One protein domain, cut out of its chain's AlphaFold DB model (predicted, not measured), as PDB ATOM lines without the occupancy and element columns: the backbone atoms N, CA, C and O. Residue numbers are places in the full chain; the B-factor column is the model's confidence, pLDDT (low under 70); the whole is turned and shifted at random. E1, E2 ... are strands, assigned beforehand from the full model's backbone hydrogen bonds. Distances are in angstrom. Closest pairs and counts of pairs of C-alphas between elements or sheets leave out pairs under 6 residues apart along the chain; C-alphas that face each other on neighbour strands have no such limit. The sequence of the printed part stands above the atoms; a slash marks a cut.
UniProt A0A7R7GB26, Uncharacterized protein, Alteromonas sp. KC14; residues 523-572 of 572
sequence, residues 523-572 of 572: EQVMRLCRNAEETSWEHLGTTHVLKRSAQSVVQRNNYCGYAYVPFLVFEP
ATOM      1  N   GLU A 523     -28.875 -52.395 -20.762       86.62
ATOM      2  CA  GLU A 523     -30.201 -53.015 -20.756       86.62
ATOM      3  C   GLU A 523     -31.200 -52.203 -19.924       86.62
ATOM      4  O   GLU A 523     -32.347 -52.001 -20.340       86.62
ATOM      5  N   GLN A 524     -30.768 -51.690 -18.769       89.31
ATOM      6  CA  GLN A 524     -31.625 -50.901 -17.885       89.31
ATOM      7  C   GLN A 524     -31.909 -49.512 -18.462       89.31
ATOM      8  O   GLN A 524     -33.061 -49.060 -18.442       89.31
ATOM      9  N   VAL A 525     -30.913 -48.858 -19.066       88.62
ATOM     10  CA  VAL A 525     -31.085 -47.526 -19.671       88.62
ATOM     11  C   VAL A 525     -32.063 -47.528 -20.852       88.62
ATOM     12  O   VAL A 525     -32.749 -46.529 -21.085       88.62
ATOM     13  N   MET A 526     -32.265 -48.663 -21.534       86.25
ATOM     14  CA  MET A 526     -33.298 -48.781 -22.576       86.25
ATOM     15  C   MET A 526     -34.703 -48.395 -22.092       86.25
ATOM     16  O   MET A 526     -35.538 -48.000 -22.912       86.25
ATOM     17  N   ARG A 527     -34.988 -48.482 -20.786       87.75
ATOM     18  CA  ARG A 527     -36.253 -48.011 -20.200       87.75
ATOM     19  C   ARG A 527     -36.418 -46.498 -20.351       87.75
ATOM     20  O   ARG A 527     -37.502 -46.059 -20.733       87.75
ATOM     21  N   LEU A 528     -35.353 -45.713 -20.171       87.69
ATOM     22  CA  LEU A 528     -35.376 -44.255 -20.368       87.69
ATOM     23  C   LEU A 528     -35.691 -43.900 -21.828       87.69
ATOM     24  O   LEU A 528     -36.553 -43.069 -22.102       87.69
ATOM     25  N   CYS A 529     -35.098 -44.620 -22.786       85.00
ATOM     26  CA  CYS A 529     -35.428 -44.480 -24.213       85.00
ATOM     27  C   CYS A 529     -36.827 -44.976 -24.605       85.00
ATOM     28  O   CYS A 529     -37.264 -44.769 -25.741       85.00
ATOM     29  N   ARG A 530     -37.541 -45.634 -23.687       86.62
ATOM     30  CA  ARG A 530     -38.955 -46.014 -23.813       86.62
ATOM     31  C   ARG A 530     -39.863 -45.100 -22.980       86.62
ATOM     32  O   ARG A 530     -40.967 -45.508 -22.632       86.62
ATOM     33  N   ASN A 531     -39.416 -43.869 -22.726       84.44
ATOM     34  CA  ASN A 531     -40.130 -42.808 -22.010       84.44
ATOM     35  C   ASN A 531     -40.265 -43.018 -20.495       84.44
ATOM     36  O   ASN A 531     -41.115 -42.381 -19.876       84.44
ATOM     37  N   ALA A 532     -39.455 -43.883 -19.875       88.56
ATOM     38  CA  ALA A 532     -39.350 -43.872 -18.420       88.56
ATOM     39  C   ALA A 532     -38.624 -42.597 -17.957       88.56
ATOM     40  O   ALA A 532     -37.633 -42.182 -18.560       88.56
ATOM     41  N   GLU A 533     -39.104 -41.988 -16.873       91.75
ATOM     42  CA  GLU A 533     -38.427 -40.854 -16.227       91.75
ATOM     43  C   GLU A 533     -37.259 -41.306 -15.340       91.75
ATOM     44  O   GLU A 533     -36.307 -40.561 -15.115       91.75
ATOM     45  N   GLU A 534     -37.308 -42.549 -14.864       94.69
ATOM     46  CA  GLU A 534     -36.332 -43.128 -13.949       94.69
ATOM     47  C   GLU A 534     -36.197 -44.632 -14.213       94.69
ATOM     48  O   GLU A 534     -37.155 -45.301 -14.615       94.69
ATOM     49  N   THR A 535     -35.005 -45.170 -13.982       94.81
ATOM     50  CA  THR A 535     -34.767 -46.608 -13.882       94.81
ATOM     51  C   THR A 535     -33.838 -46.888 -12.712       94.81
ATOM     52  O   THR A 535     -32.855 -46.177 -12.511       94.81
ATOM     53  N   SER A 536     -34.139 -47.940 -11.962       94.75
ATOM     54  CA  SER A 536     -33.307 -48.425 -10.872       94.75
ATOM     55  C   SER A 536     -33.192 -49.942 -10.923       94.75
ATOM     56  O   SER A 536     -34.105 -50.639 -11.385       94.75
ATOM     57  N   TRP A 537     -32.038 -50.444 -10.503       94.12
ATOM     58  CA  TRP A 537     -31.762 -51.870 -10.414       94.12
ATOM     59  C   TRP A 537     -30.674 -52.141  -9.381       94.12
ATOM     60  O   TRP A 537     -29.906 -51.252  -9.011       94.12
ATOM     61  N   GLU A 538     -30.612 -53.390  -8.940       90.81
ATOM     62  CA  GLU A 538     -29.508 -53.899  -8.142       90.81
ATOM     63  C   GLU A 538     -28.598 -54.747  -9.024       90.81
ATOM     64  O   GLU A 538     -29.070 -55.559  -9.827       90.81
ATOM     65  N   HIS A 539     -27.293 -54.554  -8.886       86.12
ATOM     66  CA  HIS A 539     -26.290 -55.377  -9.538       86.12
ATOM     67  C   HIS A 539     -25.061 -55.487  -8.639       86.12
ATOM     68  O   HIS A 539     -24.583 -54.483  -8.110       86.12
ATOM     69  N   LEU A 540     -24.590 -56.722  -8.427       79.19
ATOM     70  CA  LEU A 540     -23.393 -57.025  -7.630       79.19
ATOM     71  C   LEU A 540     -23.390 -56.353  -6.240       79.19
ATOM     72  O   LEU A 540     -22.389 -55.813  -5.791       79.19
ATOM     73  N   GLY A 541     -24.544 -56.355  -5.563       80.06
ATOM     74  CA  GLY A 541     -24.690 -55.773  -4.223       80.06
ATOM     75  C   GLY A 541     -24.784 -54.246  -4.182       80.06
ATOM     76  O   GLY A 541     -24.920 -53.688  -3.096       80.06
ATOM     77  N   THR A 542     -24.774 -53.572  -5.334       85.19
ATOM     78  CA  THR A 542     -24.957 -52.120  -5.432       85.19
ATOM     79  C   THR A 542     -26.284 -51.744  -6.065       85.19
ATOM     80  O   THR A 542     -26.828 -52.462  -6.907       85.19
ATOM     81  N   THR A 543     -26.826 -50.607  -5.640       92.19
ATOM     82  CA  THR A 543     -28.023 -50.012  -6.228       92.19
ATOM     83  C   THR A 543     -27.610 -48.941  -7.222       92.19
ATOM     84  O   THR A 543     -26.892 -48.000  -6.877       92.19
ATOM     85  N   HIS A 544     -28.118 -49.046  -8.443       94.00
ATOM     86  CA  HIS A 544     -27.926 -48.049  -9.484       94.00
ATOM     87  C   HIS A 544     -29.250 -47.366  -9.785       94.00
ATOM     88  O   HIS A 544     -30.296 -48.014  -9.876       94.00
ATOM     89  N   VAL A 545     -29.202 -46.055  -9.973       95.25
ATOM     90  CA  VAL A 545     -30.346 -45.245 -10.379       95.25
ATOM     91  C   VAL A 545     -29.902 -44.346 -11.516       95.25
ATOM     92  O   VAL A 545     -28.878 -43.677 -11.398       95.25
ATOM     93  N   LEU A 546     -30.683 -44.285 -12.590       95.44
ATOM     94  CA  LEU A 546     -30.626 -43.185 -13.547       95.44
ATOM     95  C   LEU A 546     -31.968 -42.478 -13.583       95.44
ATOM     96  O   LEU A 546     -33.016 -43.118 -13.699       95.44
ATOM     97  N   LYS A 547     -31.925 -41.150 -13.541       94.94
ATOM     98  CA  LYS A 547     -33.119 -40.313 -13.522       94.94
ATOM     99  C   LYS A 547     -32.956 -39.137 -14.458       94.94
ATOM    100  O   LYS A 547     -31.965 -38.419 -14.381       94.94
ATOM    101  N   ARG A 548     -33.944 -38.912 -15.318       94.38
ATOM    102  CA  ARG A 548     -33.951 -37.767 -16.228       94.38
ATOM    103  C   ARG A 548     -34.102 -36.468 -15.434       94.38
ATOM    104  O   ARG A 548     -34.904 -36.369 -14.507       94.38
ATOM    105  N   SER A 549     -33.324 -35.467 -15.814       93.00
ATOM    106  CA  SER A 549     -33.455 -34.083 -15.372       93.00
ATOM    107  C   SER A 549     -34.046 -33.226 -16.495       93.00
ATOM    108  O   SER A 549     -34.192 -33.680 -17.631       93.00
ATOM    109  N   ALA A 550     -34.325 -31.952 -16.207       92.88
ATOM    110  CA  ALA A 550     -34.741 -30.989 -17.229       92.88
ATOM    111  C   ALA A 550     -33.685 -30.771 -18.336       92.88
ATOM    112  O   ALA A 550     -34.031 -30.316 -19.421       92.88
ATOM    113  N   GLN A 551     -32.415 -31.094 -18.068       92.19
ATOM    114  CA  GLN A 551     -31.318 -31.005 -19.036       92.19
ATOM    115  C   GLN A 551     -31.112 -32.312 -19.813       92.19
ATOM    116  O   GLN A 551     -30.431 -32.312 -20.836       92.19
ATOM    117  N   SER A 552     -31.683 -33.427 -19.345       94.56
ATOM    118  CA  SER A 552     -31.474 -34.726 -19.971       94.56
ATOM    119  C   SER A 552     -32.097 -34.784 -21.360       94.56
ATOM    120  O   SER A 552     -33.309 -34.629 -21.533       94.56
ATOM    121  N   VAL A 553     -31.274 -35.117 -22.348       93.44
ATOM    122  CA  VAL A 553     -31.717 -35.367 -23.720       93.44
ATOM    123  C   VAL A 553     -31.687 -36.864 -23.958       93.44
ATOM    124  O   VAL A 553     -30.707 -37.531 -23.647       93.44
ATOM    125  N   VAL A 554     -32.762 -37.406 -24.520       90.75
ATOM    126  CA  VAL A 554     -32.840 -38.819 -24.886       90.75
ATOM    127  C   VAL A 554     -33.265 -38.904 -26.340       90.75
ATOM    128  O   VAL A 554     -34.309 -38.381 -26.727       90.75
ATOM    129  N   GLN A 555     -32.449 -39.576 -27.141       86.75
ATOM    130  CA  GLN A 555     -32.697 -39.823 -28.548       86.75
ATOM    131  C   GLN A 555     -32.835 -41.324 -28.765       86.75
ATOM    132  O   GLN A 555     -31.878 -42.099 -28.680       86.75
ATOM    133  N   ARG A 556     -34.054 -41.744 -29.100       78.38
ATOM    134  CA  ARG A 556     -34.321 -43.132 -29.460       78.38
ATOM    135  C   ARG A 556     -33.685 -43.428 -30.820       78.38
ATOM    136  O   ARG A 556     -34.200 -43.023 -31.856       78.38
ATOM    137  N   ASN A 557     -32.560 -44.125 -30.793       67.69
ATOM    138  CA  ASN A 557     -31.870 -44.701 -31.948       67.69
ATOM    139  C   ASN A 557     -31.641 -46.201 -31.691       67.69
ATOM    140  O   ASN A 557     -32.147 -46.732 -30.699       67.69
ATOM    141  N   ASN A 558     -30.885 -46.878 -32.560       67.12
ATOM    142  CA  ASN A 558     -30.588 -48.304 -32.405       67.12
ATOM    143  C   ASN A 558     -29.966 -48.645 -31.040       67.12
ATOM    144  O   ASN A 558     -30.304 -49.681 -30.493       67.12
ATOM    145  N   TYR A 559     -29.161 -47.751 -30.457       69.31
ATOM    146  CA  TYR A 559     -28.384 -47.993 -29.237       69.31
ATOM    147  C   TYR A 559     -28.894 -47.247 -27.992       69.31
ATOM    148  O   TYR A 559     -28.276 -47.360 -26.940       69.31
ATOM    149  N   CYS A 560     -30.008 -46.508 -28.084       86.06
ATOM    150  CA  CYS A 560     -30.452 -45.542 -27.071       86.06
ATOM    151  C   CYS A 560     -29.383 -44.475 -26.760       86.06
ATOM    152  O   CYS A 560     -28.569 -44.624 -25.854       86.06
ATOM    153  N   GLY A 561     -29.384 -43.374 -27.518       91.44
ATOM    154  CA  GLY A 561     -28.523 -42.226 -27.232       91.44
ATOM    155  C   GLY A 561     -29.119 -41.372 -26.123       91.44
ATOM    156  O   GLY A 561     -30.310 -41.059 -26.159       91.44
ATOM    157  N   TYR A 562     -28.307 -40.962 -25.160       94.38
ATOM    158  CA  TYR A 562     -28.744 -40.059 -24.101       94.38
ATOM    159  C   TYR A 562     -27.611 -39.137 -23.674       94.38
ATOM    160  O   TYR A 562     -26.439 -39.488 -23.766       94.38
ATOM    161  N   ALA A 563     -27.963 -37.950 -23.207       95.88
ATOM    162  CA  ALA A 563     -27.025 -36.968 -22.703       95.88
ATOM    163  C   ALA A 563     -27.543 -36.387 -21.393       95.88
ATOM    164  O   ALA A 563     -28.751 -36.208 -21.217       95.88
ATOM    165  N   TYR A 564     -26.608 -36.075 -20.503       96.31
ATOM    166  CA  TYR A 564     -26.866 -35.375 -19.248       96.31
ATOM    167  C   TYR A 564     -27.873 -36.083 -18.340       96.31
ATOM    168  O   TYR A 564     -28.769 -35.437 -17.792       96.31
ATOM    169  N   VAL A 565     -27.806 -37.411 -18.236       96.69
ATOM    170  CA  VAL A 565     -28.697 -38.177 -17.357       96.69
ATOM    171  C   VAL A 565     -28.019 -38.352 -16.000       96.69
ATOM    172  O   VAL A 565     -27.026 -39.078 -15.927       96.69
ATOM    173  N   PRO A 566     -28.533 -37.721 -14.926       96.81
ATOM    174  CA  PRO A 566     -28.077 -37.997 -13.576       96.81
ATOM    175  C   PRO A 566     -28.090 -39.488 -13.252       96.81
ATOM    176  O   PRO A 566     -29.081 -40.181 -13.509       96.81
ATOM    177  N   PHE A 567     -27.012 -39.952 -12.632       96.12
ATOM    178  CA  PHE A 567     -26.925 -41.285 -12.063       96.12
ATOM    179  C   PHE A 567     -26.553 -41.233 -10.582       96.12
ATOM    180  O   PHE A 567     -25.952 -40.272 -10.097       96.12
ATOM    181  N   LEU A 568     -26.877 -42.315  -9.883       94.56
ATOM    182  CA  LEU A 568     -26.402 -42.622  -8.545       94.56
ATOM    183  C   LEU A 568     -26.003 -44.098  -8.500       94.56
ATOM    184  O   LEU A 568     -26.798 -44.962  -8.862       94.56
ATOM    185  N   VAL A 569     -24.773 -44.368  -8.074       91.81
ATOM    186  CA  VAL A 569     -24.273 -45.703  -7.726       91.81
ATOM    187  C   VAL A 569     -24.074 -45.731  -6.219       91.81
ATOM    188  O   VAL A 569     -23.322 -44.917  -5.679       91.81
ATOM    189  N   PHE A 570     -24.778 -46.635  -5.548       86.69
ATOM    190  CA  PHE A 570     -24.761 -46.781  -4.099       86.69
ATOM    191  C   PHE A 570     -24.297 -48.174  -3.693       86.69
ATOM    192  O   PHE A 570     -24.900 -49.178  -4.072       86.69
ATOM    193  N   GLU A 571     -23.253 -48.195  -2.878       81.56
ATOM    194  CA  GLU A 571     -22.694 -49.367  -2.222       81.56
ATOM    195  C   GLU A 571     -23.066 -49.315  -0.720       81.56
ATOM    196  O   GLU A 571     -22.663 -48.362  -0.034       81.56
ATOM    197  N   PRO A 572     -23.914 -50.247  -0.236       65.56
ATOM    198  CA  PRO A 572     -24.584 -50.171   1.068       65.56
ATOM    199  C   PRO A 572     -23.775 -50.546   2.314       65.56
ATOM    200  O   PRO A 572     -22.778 -51.289   2.229       65.56
TER     201      PRO A 572
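What this domain is: This is residues 523 to 572 of the 572 residues of an uncharacterized protein of Alteromonas sp. KC14 (UniProt A0A7R7GB26). Picture one small sheet of four strands, curled like part of a barrel, with the long strand E4 bending sharply so that E1, E2 and the later part of E4 form one arm of a V and the short hairpin end of E3 and E4 the other. The leading stretch, residues 523 to 533, lies in the opening between the two arms. The printed part has 50 residues, with no named helix and four strands, E1, E2, E3 and E4 along the chain; the sheet's order is E1 E2 E4 E3, antiparallel throughout, and the class is all strand. The whole is compact, with a radius of gyration of the C-alphas of 11.1 A, and spans 33 by 22 by 14 A.

Where its parts are: Start at Glu 523 and pass residues 523 to 533, which hold no named element. Find C-alpha 534 at (-36.332, -43.128, -13.949); from there E1 runs through residues 534 to 539, 16.4 A long. E2 follows at residues 542 to 547, 16.5 A. E3 is short, residues 553 to 555. E4 takes residues 561 to 571, 26.7 A, and ends at C-alpha 571 at (-22.694, -49.367, -2.222).

How they stand to each other: Look first at the hairpin E1 and E2, antiparallel at 166 degrees, where N 535 and O 546 are 2.9 A apart. E2 and E4 are antiparallel at 148 degrees, with N 545 and O 568 at 2.9 A. E4 bends by 80 degrees at residue 564, and its pairing is staggered: residues 561 to 563 pair with E3, residues 567 to 570 with E2. In the hairpin E3 and E4, N 563 and O 553 are 2.8 A apart. The edge strands E1 and E3 are apart.

The domain as a whole: The C-alphas of Asn 557 and Pro 572, the two farthest apart, are 34.3 A from each other. The printed part has no cut, and its three links are tight. Look for pLDDT under 70 at residues 557 to 559 and residue 572.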